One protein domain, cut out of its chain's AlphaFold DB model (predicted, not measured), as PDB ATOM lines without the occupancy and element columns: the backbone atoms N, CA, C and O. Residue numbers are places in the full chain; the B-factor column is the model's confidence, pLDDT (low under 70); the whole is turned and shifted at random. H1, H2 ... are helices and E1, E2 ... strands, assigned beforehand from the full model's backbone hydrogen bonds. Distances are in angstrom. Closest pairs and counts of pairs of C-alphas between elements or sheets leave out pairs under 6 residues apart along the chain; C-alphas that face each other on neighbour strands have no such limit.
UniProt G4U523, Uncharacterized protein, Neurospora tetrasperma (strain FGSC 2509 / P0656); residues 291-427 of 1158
ATOM      1  N   ALA A 291      47.791  13.184 -59.719       65.62
ATOM      2  CA  ALA A 291      47.649  11.815 -59.243       65.62
ATOM      3  C   ALA A 291      47.646  11.741 -57.696       65.62
ATOM      4  O   ALA A 291      48.551  12.270 -57.045       65.62
ATOM      5  N   PRO A 292      46.679  11.041 -57.070       64.06
ATOM      6  CA  PRO A 292      46.593  10.960 -55.615       64.06
ATOM      7  C   PRO A 292      47.822  10.262 -55.018       64.06
ATOM      8  O   PRO A 292      48.124   9.115 -55.347       64.06
ATOM      9  N   LEU A 293      48.502  10.938 -54.086       69.12
ATOM     10  CA  LEU A 293      49.675  10.389 -53.403       69.12
ATOM     11  C   LEU A 293      49.359   9.033 -52.732       69.12
ATOM     12  O   LEU A 293      48.335   8.933 -52.041       69.12
ATOM     13  N   PRO A 294      50.245   8.020 -52.848       77.81
ATOM     14  CA  PRO A 294      50.112   6.757 -52.126       77.81
ATOM     15  C   PRO A 294      49.980   6.979 -50.617       77.81
ATOM     16  O   PRO A 294      50.652   7.848 -50.059       77.81
ATOM     17  N   ILE A 295      49.155   6.169 -49.946       74.19
ATOM     18  CA  ILE A 295      48.766   6.351 -48.532       74.19
ATOM     19  C   ILE A 295      49.989   6.563 -47.620       74.19
ATOM     20  O   ILE A 295      50.029   7.526 -46.856       74.19
ATOM     21  N   GLY A 296      51.034   5.738 -47.766       73.81
ATOM     22  CA  GLY A 296      52.273   5.865 -46.986       73.81
ATOM     23  C   GLY A 296      53.018   7.194 -47.185       73.81
ATOM     24  O   GLY A 296      53.618   7.709 -46.242       73.81
ATOM     25  N   ARG A 297      52.928   7.813 -48.373       76.19
ATOM     26  CA  ARG A 297      53.527   9.133 -48.634       76.19
ATOM     27  C   ARG A 297      52.701  10.279 -48.039       76.19
ATOM     28  O   ARG A 297      53.292  11.274 -47.632       76.19
ATOM     29  N   ARG A 298      51.372  10.148 -47.896       77.94
ATOM     30  CA  ARG A 298      50.508  11.201 -47.305       77.94
ATOM     31  C   ARG A 298      50.922  11.567 -45.875       77.94
ATOM     32  O   ARG A 298      50.866  12.734 -45.496       77.94
ATOM     33  N   ALA A 299      51.378  10.595 -45.082       76.75
ATOM     34  CA  ALA A 299      51.922  10.840 -43.743       76.75
ATOM     35  C   ALA A 299      53.221  11.675 -43.781       76.75
ATOM     36  O   ALA A 299      53.346  12.657 -43.046       76.75
ATOM     37  N   ALA A 300      54.149  11.343 -44.685       77.75
ATOM     38  CA  ALA A 300      55.379  12.107 -44.891       77.75
ATOM     39  C   ALA A 300      55.085  13.538 -45.381       77.75
ATOM     40  O   ALA A 300      55.611  14.495 -44.812       77.75
ATOM     41  N   THR A 301      54.175  13.702 -46.350       77.00
ATOM     42  CA  THR A 301      53.732  15.017 -46.843       77.00
ATOM     43  C   THR A 301      53.099  15.856 -45.733       77.00
ATOM     44  O   THR A 301      53.458  17.023 -45.590       77.00
ATOM     45  N   ARG A 302      52.234  15.281 -44.879       81.00
ATOM     46  CA  ARG A 302      51.685  15.980 -43.700       81.00
ATOM     47  C   ARG A 302      52.784  16.433 -42.735       81.00
ATOM     48  O   ARG A 302      52.751  17.575 -42.282       81.00
ATOM     49  N   SER A 303      53.772  15.584 -42.449       78.19
ATOM     50  CA  SER A 303      54.898  15.934 -41.569       78.19
ATOM     51  C   SER A 303      55.792  17.033 -42.166       78.19
ATOM     52  O   SER A 303      56.169  17.975 -41.466       78.19
ATOM     53  N   HIS A 304      56.103  16.954 -43.462       78.56
ATOM     54  CA  HIS A 304      56.899  17.963 -44.164       78.56
ATOM     55  C   HIS A 304      56.156  19.306 -44.251       78.56
ATOM     56  O   HIS A 304      56.705  20.335 -43.866       78.56
ATOM     57  N   PHE A 305      54.874  19.300 -44.628       78.31
ATOM     58  CA  PHE A 305      54.032  20.499 -44.668       78.31
ATOM     59  C   PHE A 305      53.881  21.152 -43.280       78.31
ATOM     60  O   PHE A 305      53.991  22.369 -43.161       78.31
ATOM     61  N   ARG A 306      53.740  20.366 -42.198       77.31
ATOM     62  CA  ARG A 306      53.800  20.872 -40.807       77.31
ATOM     63  C   ARG A 306      55.137  21.538 -40.477       77.31
ATOM     64  O   ARG A 306      55.146  22.574 -39.815       77.31
ATOM     65  N   SER A 307      56.252  20.958 -40.924       78.31
ATOM     66  CA  SER A 307      57.595  21.521 -40.736       78.31
ATOM     67  C   SER A 307      57.743  22.860 -41.463       78.31
ATOM     68  O   SER A 307      58.094  23.861 -40.839       78.31
ATOM     69  N   GLU A 308      57.385  22.918 -42.748       74.88
ATOM     70  CA  GLU A 308      57.480  24.148 -43.538       74.88
ATOM     71  C   GLU A 308      56.515  25.232 -43.051       74.88
ATOM     72  O   GLU A 308      56.946  26.364 -42.858       74.88
ATOM     73  N   MET A 309      55.261  24.912 -42.715       70.88
ATOM     74  CA  MET A 309      54.339  25.890 -42.115       70.88
ATOM     75  C   MET A 309      54.863  26.440 -40.773       70.88
ATOM     76  O   MET A 309      54.699  27.627 -40.490       70.88
ATOM     77  N   LYS A 310      55.565  25.628 -39.962       72.81
ATOM     78  CA  LYS A 310      56.246  26.106 -38.741       72.81
ATOM     79  C   LYS A 310      57.468  26.996 -39.035       72.81
ATOM     80  O   LYS A 310      57.758  27.869 -38.215       72.81
ATOM     81  N   LYS A 311      58.160  26.822 -40.171       77.38
ATOM     82  CA  LYS A 311      59.266  27.695 -40.631       77.38
ATOM     83  C   LYS A 311      58.772  28.993 -41.283       77.38
ATOM     84  O   LYS A 311      59.370  30.043 -41.077       77.38
ATOM     85  N   GLN A 312      57.671  28.938 -42.032       68.38
ATOM     86  CA  GLN A 312      57.087  30.045 -42.807       68.38
ATOM     87  C   GLN A 312      56.321  31.074 -41.948       68.38
ATOM     88  O   GLN A 312      55.586  31.893 -42.495       68.38
ATOM     89  N   LYS A 313      56.465  31.073 -40.610       61.66
ATOM     90  CA  LYS A 313      55.731  31.966 -39.690       61.66
ATOM     91  C   LYS A 313      55.793  33.439 -40.129       61.66
ATOM     92  O   LYS A 313      56.811  34.104 -39.960       61.66
ATOM     93  N   GLY A 314      54.674  33.946 -40.651       56.00
ATOM     94  CA  GLY A 314      54.510  35.333 -41.100       56.00
ATOM     95  C   GLY A 314      54.852  35.608 -42.572       56.00
ATOM     96  O   GLY A 314      54.616  36.723 -43.032       56.00
ATOM     97  N   LYS A 315      55.355  34.630 -43.336       57.97
ATOM     98  CA  LYS A 315      55.507  34.752 -44.793       57.97
ATOM     99  C   LYS A 315      54.237  34.276 -45.492       57.97
ATOM    100  O   LYS A 315      53.786  33.153 -45.282       57.97
ATOM    101  N   VAL A 316      53.678  35.128 -46.348       46.88
ATOM    102  CA  VAL A 316      52.514  34.787 -47.173       46.88
ATOM    103  C   VAL A 316      52.973  33.892 -48.325       46.88
ATOM    104  O   VAL A 316      53.339  34.370 -49.395       46.88
ATOM    105  N   VAL A 317      52.956  32.578 -48.093       59.34
ATOM    106  CA  VAL A 317      52.864  31.590 -49.178       59.34
ATOM    107  C   VAL A 317      51.584  31.892 -49.964       59.34
ATOM    108  O   VAL A 317      50.576  32.277 -49.366       59.34
ATOM    109  N   ALA A 318      51.603  31.744 -51.291       70.56
ATOM    110  CA  ALA A 318      50.411  31.961 -52.103       70.56
ATOM    111  C   ALA A 318      49.295  31.018 -51.624       70.56
ATOM    112  O   ALA A 318      49.414  29.797 -51.711       70.56
ATOM    113  N   TRP A 319      48.218  31.577 -51.063       71.56
ATOM    114  CA  TRP A 319      47.238  30.783 -50.313       71.56
ATOM    115  C   TRP A 319      46.561  29.688 -51.147       71.56
ATOM    116  O   TRP A 319      46.183  28.665 -50.587       71.56
ATOM    117  N   ASN A 320      46.463  29.859 -52.468       78.38
ATOM    118  CA  ASN A 320      45.950  28.842 -53.390       78.38
ATOM    119  C   ASN A 320      46.790  27.550 -53.347       78.38
ATOM    120  O   ASN A 320      46.230  26.453 -53.350       78.38
ATOM    121  N   ASP A 321      48.114  27.675 -53.232       81.25
ATOM    122  CA  ASP A 321      49.037  26.542 -53.140       81.25
ATOM    123  C   ASP A 321      48.828  25.807 -51.813       81.25
ATOM    124  O   ASP A 321      48.652  24.592 -51.781       81.25
ATOM    125  N   ALA A 322      48.749  26.557 -50.708       80.88
ATOM    126  CA  ALA A 322      48.454  26.004 -49.387       80.88
ATOM    127  C   ALA A 322      47.073  25.320 -49.327       80.88
ATOM    128  O   ALA A 322      46.932  24.294 -48.662       80.88
ATOM    129  N   VAL A 323      46.072  25.844 -50.048       85.88
ATOM    130  CA  VAL A 323      44.739  25.233 -50.176       85.88
ATOM    131  C   VAL A 323      44.825  23.873 -50.871       85.88
ATOM    132  O   VAL A 323      44.312  22.890 -50.334       85.88
ATOM    133  N   GLN A 324      45.499  23.785 -52.024       84.12
ATOM    134  CA  GLN A 324      45.640  22.516 -52.746       84.12
ATOM    135  C   GLN A 324      46.476  21.499 -51.960       84.12
ATOM    136  O   GLN A 324      46.096  20.334 -51.850       84.12
ATOM    137  N   LEU A 325      47.558  21.943 -51.316       83.75
ATOM    138  CA  LEU A 325      48.386  21.086 -50.468       83.75
ATOM    139  C   LEU A 325      47.620  20.542 -49.256       83.75
ATOM    140  O   LEU A 325      47.789  19.370 -48.924       83.75
ATOM    141  N   LEU A 326      46.733  21.327 -48.634       87.06
ATOM    142  CA  LEU A 326      45.836  20.838 -47.578       87.06
ATOM    143  C   LEU A 326      44.807  19.834 -48.118       87.06
ATOM    144  O   LEU A 326      44.661  18.756 -47.539       87.06
ATOM    145  N   ARG A 327      44.146  20.143 -49.246       87.50
ATOM    146  CA  ARG A 327      43.203  19.230 -49.921       87.50
ATOM    147  C   ARG A 327      43.847  17.888 -50.275       87.50
ATOM    148  O   ARG A 327      43.196  16.859 -50.147       87.50
ATOM    149  N   TRP A 328      45.111  17.882 -50.697       83.56
ATOM    150  CA  TRP A 328      45.851  16.671 -51.062       83.56
ATOM    151  C   TRP A 328      46.419  15.913 -49.862       83.56
ATOM    152  O   TRP A 328      46.277  14.694 -49.782       83.56
ATOM    153  N   ALA A 329      47.058  16.610 -48.917       85.81
ATOM    154  CA  ALA A 329      47.679  15.991 -47.744       85.81
ATOM    155  C   ALA A 329      46.651  15.345 -46.800       85.81
ATOM    156  O   ALA A 329      47.011  14.449 -46.035       85.81
ATOM    157  N   TYR A 330      45.389  15.779 -46.883       88.00
ATOM    158  CA  TYR A 330      44.249  15.190 -46.182       88.00
ATOM    159  C   TYR A 330      43.202  14.559 -47.118       88.00
ATOM    160  O   TYR A 330      42.095  14.254 -46.673       88.00
ATOM    161  N   ARG A 331      43.531  14.327 -48.399       86.75
ATOM    162  CA  ARG A 331      42.621  13.648 -49.334       86.75
ATOM    163  C   ARG A 331      42.230  12.285 -48.770       86.75
ATOM    164  O   ARG A 331      43.086  11.564 -48.261       86.75
ATOM    165  N   ASP A 332      40.950  11.947 -48.865       85.88
ATOM    166  CA  ASP A 332      40.327  10.723 -48.342       85.88
ATOM    167  C   ASP A 332      40.440  10.503 -46.805       85.88
ATOM    168  O   ASP A 332      39.842   9.555 -46.290       85.88
ATOM    169  N   GLU A 333      41.130  11.359 -46.038       87.25
ATOM    170  CA  GLU A 333      41.311  11.199 -44.584       87.25
ATOM    171  C   GLU A 333      40.025  11.513 -43.804       87.25
ATOM    172  O   GLU A 333      39.391  12.548 -43.996       87.25
ATOM    173  N   THR A 334      39.677  10.666 -42.832       86.31
ATOM    174  CA  THR A 334      38.510  10.888 -41.961       86.31
ATOM    175  C   THR A 334      38.746  11.939 -40.870       86.31
ATOM    176  O   THR A 334      37.774  12.428 -40.292       86.31
ATOM    177  N   PHE A 335      40.010  12.293 -40.596       87.44
ATOM    178  CA  PHE A 335      40.449  13.163 -39.498       87.44
ATOM    179  C   PHE A 335      41.389  14.280 -39.994       87.44
ATOM    180  O   PHE A 335      42.549  14.045 -40.344       87.44
ATOM    181  N   LEU A 336      40.886  15.517 -40.007       89.50
ATOM    182  CA  LEU A 336      41.606  16.718 -40.430       89.50
ATOM    183  C   LEU A 336      42.304  17.365 -39.234       89.50
ATOM    184  O   LEU A 336      41.759  18.253 -38.580       89.50
ATOM    185  N   ASP A 337      43.519  16.911 -38.934       88.19
ATOM    186  CA  ASP A 337      44.310  17.449 -37.825       88.19
ATOM    187  C   ASP A 337      44.980  18.792 -38.170       88.19
ATOM    188  O   ASP A 337      46.192  18.873 -38.413       88.19
ATOM    189  N   TRP A 338      44.178  19.854 -38.253       90.19
ATOM    190  CA  TRP A 338      44.621  21.187 -38.663       90.19
ATOM    191  C   TRP A 338      44.939  22.129 -37.497       90.19
ATOM    192  O   TRP A 338      45.484  23.208 -37.725       90.19
ATOM    193  N   ALA A 339      44.712  21.727 -36.242       85.00
ATOM    194  CA  ALA A 339      45.108  22.513 -35.068       85.00
ATOM    195  C   ALA A 339      46.629  22.771 -34.971       85.00
ATOM    196  O   ALA A 339      47.065  23.689 -34.278       85.00
ATOM    197  N   CYS A 340      47.440  22.009 -35.707       80.31
ATOM    198  CA  CYS A 340      48.873  22.245 -35.870       80.31
ATOM    199  C   CYS A 340      49.234  23.449 -36.775       80.31
ATOM    200  O   CYS A 340      50.391  23.881 -36.766       80.31
ATOM    201  N   PHE A 341      48.286  23.995 -37.549       84.12
ATOM    202  CA  PHE A 341      48.513  25.068 -38.525       84.12
ATOM    203  C   PHE A 341      48.096  26.440 -37.978       84.12
ATOM    204  O   PHE A 341      47.035  26.980 -38.293       84.12
ATOM    205  N   THR A 342      48.972  27.039 -37.168       76.62
ATOM    206  CA  THR A 342      48.817  28.431 -36.716       76.62
ATOM    207  C   THR A 342      48.787  29.385 -37.913       76.62
ATOM    208  O   THR A 342      49.750  29.405 -38.681       76.62
ATOM    209  N   GLY A 343      47.729  30.188 -38.048       78.50
ATOM    210  CA  GLY A 343      47.560  31.122 -39.171       78.50
ATOM    211  C   GLY A 343      46.554  30.683 -40.242       78.50
ATOM    212  O   GLY A 343      46.472  31.335 -41.279       78.50
ATOM    213  N   LEU A 344      45.784  29.606 -40.025       83.88
ATOM    214  CA  LEU A 344      44.636  29.283 -40.881       83.88
ATOM    215  C   LEU A 344      43.581  30.397 -40.821       83.88
ATOM    216  O   LEU A 344      42.924  30.589 -39.797       83.88
ATOM    217  N   THR A 345      43.425  31.109 -41.936       87.56
ATOM    218  CA  THR A 345      42.434  32.178 -42.099       87.56
ATOM    219  C   THR A 345      41.058  31.607 -42.435       87.56
ATOM    220  O   THR A 345      40.951  30.525 -43.017       87.56
ATOM    221  N   ALA A 346      39.988  32.346 -42.142       89.00
ATOM    222  CA  ALA A 346      38.624  32.007 -42.535       89.00
ATOM    223  C   ALA A 346      38.508  31.782 -44.049       89.00
ATOM    224  O   ALA A 346      37.867  30.831 -44.494       89.00
ATOM    225  N   ARG A 347      39.195  32.610 -44.849       87.94
ATOM    226  CA  ARG A 347      39.266  32.460 -46.310       87.94
ATOM    227  C   ARG A 347      39.923  31.141 -46.722       87.94
ATOM    228  O   ARG A 347      39.437  30.500 -47.646       87.94
ATOM    229  N   VAL A 348      41.007  30.732 -46.064       87.75
ATOM    230  CA  VAL A 348      41.706  29.474 -46.380       87.75
ATOM    231  C   VAL A 348      40.877  28.275 -45.942       87.75
ATOM    232  O   VAL A 348      40.702  27.360 -46.737       87.75
ATOM    233  N   LEU A 349      40.298  28.302 -44.736       88.56
ATOM    234  CA  LEU A 349      39.354  27.277 -44.281       88.56
ATOM    235  C   LEU A 349      38.211  27.112 -45.285       88.56
ATOM    236  O   LEU A 349      37.965  26.007 -45.756       88.56
ATOM    237  N   ARG A 350      37.584  28.221 -45.686       89.31
ATOM    238  CA  ARG A 350      36.507  28.228 -46.674       89.31
ATOM    239  C   ARG A 350      36.948  27.637 -48.014       89.31
ATOM    240  O   ARG A 350      36.271  26.748 -48.504       89.31
ATOM    241  N   LEU A 351      38.089  28.052 -48.567       87.44
ATOM    242  CA  LEU A 351      38.592  27.533 -49.847       87.44
ATOM    243  C   LEU A 351      38.979  26.044 -49.786       87.44
ATOM    244  O   LEU A 351      38.724  25.310 -50.738       87.44
ATOM    245  N   VAL A 352      39.570  25.567 -48.685       86.06
ATOM    246  CA  VAL A 352      39.890  24.136 -48.521       86.06
ATOM    247  C   VAL A 352      38.612  23.299 -48.403       86.06
ATOM    248  O   VAL A 352      38.547  22.225 -48.999       86.06
ATOM    249  N   LEU A 353      37.611  23.791 -47.663       85.75
ATOM    250  CA  LEU A 353      36.343  23.101 -47.408       85.75
ATOM    251  C   LEU A 353      35.325  23.219 -48.550       85.75
ATOM    252  O   LEU A 353      34.461  22.349 -48.666       85.75
ATOM    253  N   GLU A 354      35.395  24.262 -49.381       85.06
ATOM    254  CA  GLU A 354      34.603  24.399 -50.609       85.06
ATOM    255  C   GLU A 354      34.843  23.211 -51.548       85.06
ATOM    256  O   GLU A 354      35.959  22.690 -51.633       85.06
ATOM    257  N   LYS A 355      33.783  22.749 -52.237       70.25
ATOM    258  CA  LYS A 355      33.903  21.652 -53.209       70.25
ATOM    259  C   LYS A 355      35.010  21.983 -54.202       70.25
ATOM    260  O   LYS A 355      35.110  23.118 -54.665       70.25
ATOM    261  N   ASP A 356      35.797  20.981 -54.565       65.81
ATOM    262  CA  ASP A 356      36.716  21.142 -55.678       65.81
ATOM    263  C   ASP A 356      35.903  21.170 -56.985       65.81
ATOM    264  O   ASP A 356      35.208  20.189 -57.277       65.81
ATOM    265  N   PRO A 357      35.919  22.277 -57.754       57.62
ATOM    266  CA  PRO A 357      35.127  22.384 -58.974       57.62
ATOM    267  C   PRO A 357      35.643  21.469 -60.094       57.62
ATOM    268  O   PRO A 357      34.905  21.220 -61.042       57.62
ATOM    269  N   LEU A 358      36.879  20.962 -59.996       52.84
ATOM    270  CA  LEU A 358      37.505  20.122 -61.020       52.84
ATOM    271  C   LEU A 358      37.278  18.621 -60.772       52.84
ATOM    272  O   LEU A 358      37.213  17.844 -61.719       52.84
ATOM    273  N   ALA A 359      37.142  18.201 -59.510       59.56
ATOM    274  CA  ALA A 359      37.148  16.781 -59.134       59.56
ATOM    275  C   ALA A 359      35.756  16.118 -59.041       59.56
ATOM    276  O   ALA A 359      35.662  14.954 -58.653       59.56
ATOM    277  N   GLY A 360      34.662  16.844 -59.311       62.22
ATOM    278  CA  GLY A 360      33.272  16.352 -59.213       62.22
ATOM    279  C   GLY A 360      32.751  16.104 -57.782       62.22
ATOM    280  O   GLY A 360      31.546  16.156 -57.535       62.22
ATOM    281  N   GLY A 361      33.648  15.911 -56.815       67.81
ATOM    282  CA  GLY A 361      33.373  15.818 -55.382       67.81
ATOM    283  C   GLY A 361      34.407  16.592 -54.563       67.81
ATOM    284  O   GLY A 361      35.439  17.017 -55.075       67.81
ATOM    285  N   SER A 362      34.146  16.784 -53.265       71.69
ATOM    286  CA  SER A 362      35.178  17.330 -52.377       71.69
ATOM    287  C   SER A 362      36.265  16.271 -52.134       71.69
ATOM    288  O   SER A 362      35.915  15.149 -51.763       71.69
ATOM    289  N   PRO A 363      37.570  16.591 -52.252       71.75
ATOM    290  CA  PRO A 363      38.653  15.673 -51.875       71.75
ATOM    291  C   PRO A 363      38.648  15.331 -50.374       71.75
ATOM    292  O   PRO A 363      39.316  14.389 -49.954       71.75
ATOM    293  N   LEU A 364      37.870  16.075 -49.580       83.75
ATOM    294  CA  LEU A 364      37.644  15.881 -48.151       83.75
ATOM    295  C   LEU A 364      36.239  15.310 -47.861       83.75
ATOM    296  O   LEU A 364      35.746  15.432 -46.748       83.75
ATOM    297  N   ALA A 365      35.550  14.701 -48.837       82.06
ATOM    298  CA  ALA A 365      34.183  14.189 -48.654       82.06
ATOM    299  C   ALA A 365      34.060  13.053 -47.614       82.06
ATOM    300  O   ALA A 365      32.983  12.853 -47.056       82.06
ATOM    301  N   SER A 366      35.143  12.325 -47.328       84.25
ATOM    302  CA  SER A 366      35.211  11.332 -46.244       84.25
ATOM    303  C   SER A 366      35.554  11.937 -44.875       84.25
ATOM    304  O   SER A 366      35.493  11.225 -43.867       84.25
ATOM    305  N   ALA A 367      35.915  13.223 -44.816       86.50
ATOM    306  CA  ALA A 367      36.355  13.882 -43.598       86.50
ATOM    307  C   ALA A 367      35.189  14.056 -42.621       86.50
ATOM    308  O   ALA A 367      34.311  14.899 -42.792       86.50
ATOM    309  N   ARG A 368      35.196  13.236 -41.569       82.88
ATOM    310  CA  ARG A 368      34.187  13.255 -40.507       82.88
ATOM    311  C   ARG A 368      34.617  14.095 -39.318       82.88
ATOM    312  O   ARG A 368      33.756  14.488 -38.545       82.88
ATOM    313  N   VAL A 369      35.905  14.377 -39.156       84.75
ATOM    314  CA  VAL A 369      36.428  15.100 -37.995       84.75
ATOM    315  C   VAL A 369      37.375  16.213 -38.426       84.75
ATOM    316  O   VAL A 369      38.214  15.996 -39.296       84.75
ATOM    317  N   LEU A 370      37.281  17.376 -37.781       88.88
ATOM    318  CA  LEU A 370      38.146  18.533 -38.016       88.88
ATOM    319  C   LEU A 370      38.686  19.102 -36.697       88.88
ATOM    320  O   LEU A 370      37.896  19.481 -35.838       88.88
ATOM    321  N   THR A 371      40.010  19.215 -36.537       88.50
ATOM    322  CA  THR A 371      40.638  19.987 -35.445       88.50
ATOM    323  C   THR A 371      41.088  21.350 -35.960       88.50
ATOM    324  O   THR A 371      41.647  21.447 -37.047       88.50
ATOM    325  N   LEU A 372      40.870  22.422 -35.199       88.56
ATOM    326  CA  LEU A 372      41.267  23.785 -35.570       88.56
ATOM    327  C   LEU A 372      41.987  24.478 -34.423       88.56
ATOM    328  O   LEU A 372      41.629  24.292 -33.268       88.56
ATOM    329  N   CYS A 373      42.940  25.351 -34.743       86.94
ATOM    330  CA  CYS A 373      43.472  26.334 -33.803       86.94
ATOM    331  C   CYS A 373      43.491  27.707 -34.493       86.94
ATOM    332  O   CYS A 373      44.494  28.055 -35.123       86.94
ATOM    333  N   PRO A 374      42.376  28.462 -34.445       82.94
ATOM    334  CA  PRO A 374      42.248  29.729 -35.160       82.94
ATOM    335  C   PRO A 374      43.315  30.758 -34.772       82.94
ATOM    336  O   PRO A 374      43.745  30.835 -33.620       82.94
ATOM    337  N   ASP A 375      43.707  31.608 -35.724       82.81
ATOM    338  CA  ASP A 375      44.527  32.788 -35.436       82.81
ATOM    339  C   ASP A 375      43.632  33.923 -34.913       82.81
ATOM    340  O   ASP A 375      43.224  34.831 -35.641       82.81
ATOM    341  N   TRP A 376      43.290  33.822 -33.625       81.25
ATOM    342  CA  TRP A 376      42.355  34.709 -32.920       81.25
ATOM    343  C   TRP A 376      42.706  36.206 -32.988       81.25
ATOM    344  O   TRP A 376      41.883  37.032 -32.601       81.25
ATOM    345  N   GLU A 377      43.909  36.586 -33.418       81.94
ATOM    346  CA  GLU A 377      44.327  37.989 -33.528       81.94
ATOM    347  C   GLU A 377      43.947  38.629 -34.870       81.94
ATOM    348  O   GLU A 377      43.756  39.842 -34.912       81.94
ATOM    349  N   LYS A 378      43.832  37.839 -35.947       79.50
ATOM    350  CA  LYS A 378      43.744  38.350 -37.332       79.50
ATOM    351  C   LYS A 378      42.371  38.189 -37.971       79.50
ATOM    352  O   LYS A 378      41.998  38.995 -38.816       79.50
ATOM    353  N   GLU A 379      41.638  37.152 -37.583       79.38
ATOM    354  CA  GLU A 379      40.434  36.719 -38.288       79.38
ATOM    355  C   GLU A 379      39.138  37.208 -37.637       79.38
ATOM    356  O   GLU A 379      38.984  37.201 -36.412       79.38
ATOM    357  N   GLU A 380      38.156  37.559 -38.470       88.44
ATOM    358  CA  GLU A 380      36.798  37.803 -37.999       88.44
ATOM    359  C   GLU A 380      36.119  36.469 -37.650       88.44
ATOM    360  O   GLU A 380      35.984  35.568 -38.477       88.44
ATOM    361  N   LEU A 381      35.651  36.348 -36.407       87.50
ATOM    362  CA  LEU A 381      35.067  35.111 -35.875       87.50
ATOM    363  C   LEU A 381      33.839  34.652 -36.672       87.50
ATOM    364  O   LEU A 381      33.643  33.457 -36.873       87.50
ATOM    365  N   LYS A 382      33.048  35.609 -37.167       89.12
ATOM    366  CA  LYS A 382      31.898  35.360 -38.038       89.12
ATOM    367  C   LYS A 382      32.320  34.712 -39.359       89.12
ATOM    368  O   LYS A 382      31.681  33.759 -39.786       89.12
ATOM    369  N   ALA A 383      33.435  35.141 -39.952       90.81
ATOM    370  CA  ALA A 383      33.972  34.530 -41.164       90.81
ATOM    371  C   ALA A 383      34.497  33.104 -40.911       90.81
ATOM    372  O   ALA A 383      34.311  32.230 -41.755       90.81
ATOM    373  N   ILE A 384      35.104  32.830 -39.745       89.94
ATOM    374  CA  ILE A 384      35.491  31.458 -39.356       89.94
ATOM    375  C   ILE A 384      34.240  30.580 -39.192       89.94
ATOM    376  O   ILE A 384      34.212  29.460 -39.699       89.94
ATOM    377  N   ALA A 385      33.191  31.084 -38.531       88.69
ATOM    378  CA  ALA A 385      31.928  30.364 -38.386       88.69
ATOM    379  C   ALA A 385      31.279  30.072 -39.750       88.69
ATOM    380  O   ALA A 385      30.923  28.931 -40.029       88.69
ATOM    381  N   GLU A 386      31.199  31.069 -40.634       89.38
ATOM    382  CA  GLU A 386      30.688  30.917 -42.001       89.38
ATOM    383  C   GLU A 386      31.526  29.953 -42.850       89.38
ATOM    384  O   GLU A 386      30.962  29.237 -43.671       89.38
ATOM    385  N   ALA A 387      32.845  29.887 -42.648       88.81
ATOM    386  CA  ALA A 387      33.712  28.926 -43.324       88.81
ATOM    387  C   ALA A 387      33.429  27.475 -42.891       88.81
ATOM    388  O   ALA A 387      33.395  26.586 -43.740       88.81
ATOM    389  N   ILE A 388      33.194  27.239 -41.595       87.38
ATOM    390  CA  ILE A 388      32.894  25.908 -41.037       87.38
ATOM    391  C   ILE A 388      31.444  25.490 -41.346       87.38
ATOM    392  O   ILE A 388      31.190  24.335 -41.674       87.38
ATOM    393  N   CYS A 389      30.487  26.422 -41.274       85.50
ATOM    394  CA  CYS A 389      29.075  26.193 -41.607       85.50
ATOM    395  C   CYS A 389      28.761  26.323 -43.108       85.50
ATOM    396  O   CYS A 389      27.589  26.289 -43.490       85.50
ATOM    397  N   SER A 390      29.770  26.522 -43.961       84.62
ATOM    398  CA  SER A 390      29.574  26.674 -45.402       84.62
ATOM    399  C   SER A 390      28.927  25.401 -45.984       84.62
ATOM    400  O   SER A 390      29.342  24.297 -45.627       84.62
ATOM    401  N   PRO A 391      27.922  25.489 -46.881       66.19
ATOM    402  CA  PRO A 391      27.136  24.334 -47.343       66.19
ATOM    403  C   PRO A 391      27.874  23.455 -48.379       66.19
ATOM    404  O   PRO A 391      27.294  22.976 -49.351       66.19
ATOM    405  N   THR A 392      29.175  23.237 -48.202       62.69
ATOM    406  CA  THR A 392      30.112  22.759 -49.234       62.69
ATOM    407  C   THR A 392      30.127  21.241 -49.425       62.69
ATOM    408  O   THR A 392      30.958  20.697 -50.150       62.69
ATOM    409  N   GLY A 393      29.189  20.532 -48.801       60.56
ATOM    410  CA  GLY A 393      29.018  19.084 -48.925       60.56
ATOM    411  C   GLY A 393      29.905  18.243 -48.005       60.56
ATOM    412  O   GLY A 393      29.595  17.070 -47.821       60.56
ATOM    413  N   VAL A 394      30.939  18.812 -47.376       68.75
ATOM    414  CA  VAL A 394      31.667  18.134 -46.290       68.75
ATOM    415  C   VAL A 394      30.853  18.278 -45.003       68.75
ATOM    416  O   VAL A 394      30.720  19.375 -44.465       68.75
ATOM    417  N   ARG A 395      30.268  17.179 -44.515       71.62
ATOM    418  CA  ARG A 395      29.543  17.147 -43.235       71.62
ATOM    419  C   ARG A 395      30.443  16.581 -42.146       71.62
ATOM    420  O   ARG A 395      30.565  15.364 -42.013       71.62
ATOM    421  N   PHE A 396      31.038  17.463 -41.351       78.81
ATOM    422  CA  PHE A 396      31.786  17.047 -40.171       78.81
ATOM    423  C   PHE A 396      30.851  16.413 -39.141       78.81
ATOM    424  O   PHE A 396      29.933  17.054 -38.631       78.81
ATOM    425  N   CYS A 397      31.105  15.147 -38.815       75.06
ATOM    426  CA  CYS A 397      30.564  14.538 -37.611       75.06
ATOM    427  C   CYS A 397      31.082  15.295 -36.388       75.06
ATOM    428  O   CYS A 397      30.253  15.746 -35.620       75.06
ATOM    429  N   ASP A 398      32.391  15.538 -36.267       77.25
ATOM    430  CA  ASP A 398      32.979  16.248 -35.127       77.25
ATOM    431  C   ASP A 398      33.808  17.477 -35.552       77.25
ATOM    432  O   ASP A 398      34.642  17.395 -36.456       77.25
ATOM    433  N   VAL A 399      33.684  18.594 -34.828       82.25
ATOM    434  CA  VAL A 399      34.616  19.735 -34.919       82.25
ATOM    435  C   VAL A 399      35.228  20.045 -33.548       82.25
ATOM    436  O   VAL A 399      34.514  20.280 -32.576       82.25
ATOM    437  N   TYR A 400      36.561  20.053 -33.481       82.25
ATOM    438  CA  TYR A 400      37.386  20.249 -32.287       82.25
ATOM    439  C   TYR A 400      38.126  21.591 -32.370       82.25
ATOM    440  O   TYR A 400      39.195  21.685 -32.977       82.25
ATOM    441  N   ILE A 401      37.585  22.645 -31.758       82.56
ATOM    442  CA  ILE A 401      38.264  23.950 -31.710       82.56
ATOM    443  C   ILE A 401      39.198  23.962 -30.499       82.56
ATOM    444  O   ILE A 401      38.748  23.901 -29.356       82.56
ATOM    445  N   MET A 402      40.499  24.024 -30.764       81.00
ATOM    446  CA  MET A 402      41.582  24.034 -29.785       81.00
ATOM    447  C   MET A 402      42.118  25.454 -29.559       81.00
ATOM    448  O   MET A 402      42.075  26.313 -30.441       81.00
ATOM    449  N   THR A 403      42.680  25.696 -28.373       76.31
ATOM    450  CA  THR A 403      43.413  26.931 -28.038       76.31
ATOM    451  C   THR A 403      44.822  26.569 -27.578       76.31
ATOM    452  O   THR A 403      44.964  25.731 -26.686       76.31
ATOM    453  N   LEU A 404      45.868  27.206 -28.120       73.00
ATOM    454  CA  LEU A 404      47.234  26.972 -27.629       73.00
ATOM    455  C   LEU A 404      47.359  27.384 -26.148       73.00
ATOM    456  O   LEU A 404      46.836  28.436 -25.775       73.00
ATOM    457  N   PRO A 405      48.113  26.655 -25.300       64.56
ATOM    458  CA  PRO A 405      48.275  27.017 -23.890       64.56
ATOM    459  C   PRO A 405      48.885  28.399 -23.630       64.56
ATOM    460  O   PRO A 405      48.669  28.985 -22.571       64.56
ATOM    461  N   GLU A 406      49.650  28.914 -24.594       68.44
ATOM    462  CA  GLU A 406      50.210  30.269 -24.586       68.44
ATOM    463  C   GLU A 406      49.115  31.326 -24.812       68.44
ATOM    464  O   GLU A 406      49.088  32.350 -24.134       68.44
ATOM    465  N   GLN A 407      48.161  31.036 -25.703       66.75
ATOM    466  CA  GLN A 407      47.013  31.884 -26.035       66.75
ATOM    467  C   GLN A 407      45.899  31.819 -24.980       66.75
ATOM    468  O   GLN A 407      45.323  32.849 -24.632       66.75
ATOM    469  N   ALA A 408      45.649  30.646 -24.387       61.81
ATOM    470  CA  ALA A 408      44.699  30.449 -23.281       61.81
ATOM    471  C   ALA A 408      45.067  31.247 -22.006       61.81
ATOM    472  O   ALA A 408      44.294  31.332 -21.049       61.81
ATOM    473  N   ALA A 409      46.241  31.888 -21.982       63.22
ATOM    474  CA  ALA A 409      46.589  32.882 -20.979       63.22
ATOM    475  C   ALA A 409      45.824  34.219 -21.130       63.22
ATOM    476  O   ALA A 409      45.810  34.989 -20.162       63.22
ATOM    477  N   SER A 410      45.201  34.496 -22.284       76.31
ATOM    478  CA  SER A 410      44.484  35.740 -22.596       76.31
ATOM    479  C   SER A 410      42.965  35.612 -22.432       76.31
ATOM    480  O   SER A 410      42.319  34.813 -23.107       76.31
ATOM    481  N   MET A 411      42.380  36.483 -21.600       70.56
ATOM    482  CA  MET A 411      40.920  36.626 -21.457       70.56
ATOM    483  C   MET A 411      40.226  36.999 -22.773       70.56
ATOM    484  O   MET A 411      39.070  36.632 -22.981       70.56
ATOM    485  N   GLU A 412      40.913  37.727 -23.657       79.75
ATOM    486  CA  GLU A 412      40.366  38.101 -24.961       79.75
ATOM    487  C   GLU A 412      40.178  36.869 -25.846       79.75
ATOM    488  O   GLU A 412      39.145  36.740 -26.494       79.75
ATOM    489  N   ILE A 413      41.134  35.937 -25.826       76.75
ATOM    490  CA  ILE A 413      41.052  34.713 -26.621       76.75
ATOM    491  C   ILE A 413      39.942  33.811 -26.087       76.75
ATOM    492  O   ILE A 413      39.135  33.354 -26.887       76.75
ATOM    493  N   CYS A 414      39.792  33.673 -24.764       70.19
ATOM    494  CA  CYS A 414      38.623  33.005 -24.182       70.19
ATOM    495  C   CYS A 414      37.307  33.617 -24.693       70.19
ATOM    496  O   CYS A 414      36.464  32.891 -25.213       70.19
ATOM    497  N   ARG A 415      37.162  34.954 -24.637       75.88
ATOM    498  CA  ARG A 415      35.974  35.659 -25.153       75.88
ATOM    499  C   ARG A 415      35.771  35.424 -26.654       75.88
ATOM    500  O   ARG A 415      34.640  35.236 -27.086       75.88
ATOM    501  N   LYS A 416      36.843  35.415 -27.450       81.69
ATOM    502  CA  LYS A 416      36.796  35.144 -28.894       81.69
ATOM    503  C   LYS A 416      36.404  33.693 -29.198       81.69
ATOM    504  O   LYS A 416      35.633  33.475 -30.125       81.69
ATOM    505  N   THR A 417      36.825  32.716 -28.393       76.00
ATOM    506  CA  THR A 417      36.330  31.331 -28.486       76.00
ATOM    507  C   THR A 417      34.837  31.253 -28.166       76.00
ATOM    508  O   THR A 417      34.102  30.625 -28.922       76.00
ATOM    509  N   SER A 418      34.362  31.957 -27.130       71.88
ATOM    510  CA  SER A 418      32.928  32.064 -26.811       71.88
ATOM    511  C   SER A 418      32.115  32.705 -27.937       71.88
ATOM    512  O   SER A 418      31.029  32.237 -28.257       71.88
ATOM    513  N   GLN A 419      32.642  33.764 -28.556       79.06
ATOM    514  CA  GLN A 419      31.981  34.489 -29.643       79.06
ATOM    515  C   GLN A 419      31.967  33.680 -30.952       79.06
ATOM    516  O   GLN A 419      30.942  33.632 -31.624       79.06
ATOM    517  N   LEU A 420      33.057  32.981 -31.298       82.50
ATOM    518  CA  LEU A 420      33.074  32.032 -32.422       82.50
ATOM    519  C   LEU A 420      32.057  30.908 -32.201       82.50
ATOM    520  O   LEU A 420      31.297  30.568 -33.104       82.50
ATOM    521  N   PHE A 421      32.026  30.360 -30.988       75.12
ATOM    522  CA  PHE A 421      31.046  29.361 -30.607       75.12
ATOM    523  C   PHE A 421      29.605  29.891 -30.735       75.12
ATOM    524  O   PHE A 421      28.764  29.216 -31.324       75.12
ATOM    525  N   GLN A 422      29.333  31.107 -30.248       74.56
ATOM    526  CA  GLN A 422      28.039  31.775 -30.396       74.56
ATOM    527  C   GLN A 422      27.623  31.859 -31.871       74.56
ATOM    528  O   GLN A 422      26.520  31.434 -32.195       74.56
ATOM    529  N   TYR A 423      28.501  32.300 -32.779       82.19
ATOM    530  CA  TYR A 423      28.184  32.344 -34.213       82.19
ATOM    531  C   TYR A 423      27.903  30.957 -34.815       82.19
ATOM    532  O   TYR A 423      26.966  30.805 -35.597       82.19
ATOM    533  N   LEU A 424      28.679  29.934 -34.440       78.62
ATOM    534  CA  LEU A 424      28.471  28.548 -34.886       78.62
ATOM    535  C   LEU A 424      27.133  27.973 -34.390       78.62
ATOM    536  O   LEU A 424      26.483  27.216 -35.103       78.62
ATOM    537  N   ALA A 425      26.703  28.368 -33.192       71.50
ATOM    538  CA  ALA A 425      25.428  27.984 -32.598       71.50
ATOM    539  C   ALA A 425      24.224  28.822 -33.064       71.50
ATOM    540  O   ALA A 425      23.082  28.360 -33.001       71.50
ATOM    541  N   GLU A 426      24.453  30.065 -33.486       73.38
ATOM    542  CA  GLU A 426      23.444  30.935 -34.093       73.38
ATOM    543  C   GLU A 426      23.155  30.520 -35.545       73.38
ATOM    544  O   GLU A 426      22.003  30.572 -35.981       73.38
ATOM    545  N   SER A 427      24.173  30.012 -36.248       77.38
ATOM    546  CA  SER A 427      24.107  29.486 -37.616       77.38
ATOM    547  C   SER A 427      23.193  28.258 -37.755       77.38
ATOM    548  O   SER A 427      23.600  27.114 -37.559       77.38
TER     549      SER A 427
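This is residues 291 to 427 of the 1158 residues of an uncharacterized protein of Neurospora tetrasperma (strain FGSC 2509 / P0656) (UniProt G4U523). Five helices follow one another in an arc, H1, H2, H3, H4, H5, each touching the next, and a small sheet of three parallel strands lies across the inner side of that arc, somewhat set off from the helices. H2, H3 and H4 make a row behind the sheet, while the two long helices, H1 and H5, form the opposite ends of the arc. The printed part has 137 residues, with the order H1 H2 E1 H3 E2 H4 E3 H5 along the chain and the strand order E1 E2 E3 across the sheet; its class is mostly helix. It is compact, with a radius of gyration of the C-alphas of 14.8 A, and spans 45 by 33 by 24 A.

The sheet holds E1, residues 335 to 337, E2, residues 369 to 372, and E3, residues 398 to 401; C-alpha 369 is at (36.428, 15.100, -37.995). E2 is 10.2 A long and E3 9.9 A. H1, residues 295 to 311, is 25.1 A long and begins at C-alpha 295, (48.766, 6.351, -48.532). H2 is residues 319 to 329, 15.0 A; H3 is residues 346 to 353, 10.4 A; H4 is residues 381 to 388, 10.8 A. H5, residues 411 to 426, is 22.3 A long and ends at C-alpha 426, (23.444, 30.935, -34.093).

E2 is the inner strand, parallel to E1 at 10 degrees, with N 336 and O 369 2.8 A apart, within hydrogen-bond range. E2 is parallel to E3 at 9 degrees, with N 400 and O 370 at 2.8 A. E1, H3, E2 and E2, H4, E3 are strand-helix-strand units, two parallel neighbour strands with a helix between, each with a right-handed crossover. H3 and H4 touch, the same way at a shallow tilt of 5 degrees, closest at the C-alphas of Arg 350 and Ala 387, 4.4 A. H2 touches H3 at a steep tilt of 39 degrees, with the C-alphas of Val 323 and Val 352 closest at 5.2 A. H1 and H2 form a helical hairpin at a shallow tilt of 34 degrees, only just short of steep; H1 touches H2 with residues 298 to 302 alone, closest at the C-alphas of Arg 298 and Ala 329, 5.6 A. H4 touches H5 at a steep tilt of 49 degrees, with the C-alphas of Leu 381 and Leu 420 closest at 5.0 A. H1 and H5 are apart. Every O i to N i+4 pair is within hydrogen-bond range in H2, H3, H4 and H5, and 11 of 13 in H1.

The C-alphas of Ala 291 and Met 411 are the two farthest apart, 45.7 A. The printed part has no cut. The link from H3 to E2, residues 354 to 368, is long. The mean pLDDT of the printed part is 78.0; residues 291 to 293, 312 to 317, 356 to 361, 391 to 394 and 405 to 409 are under 70.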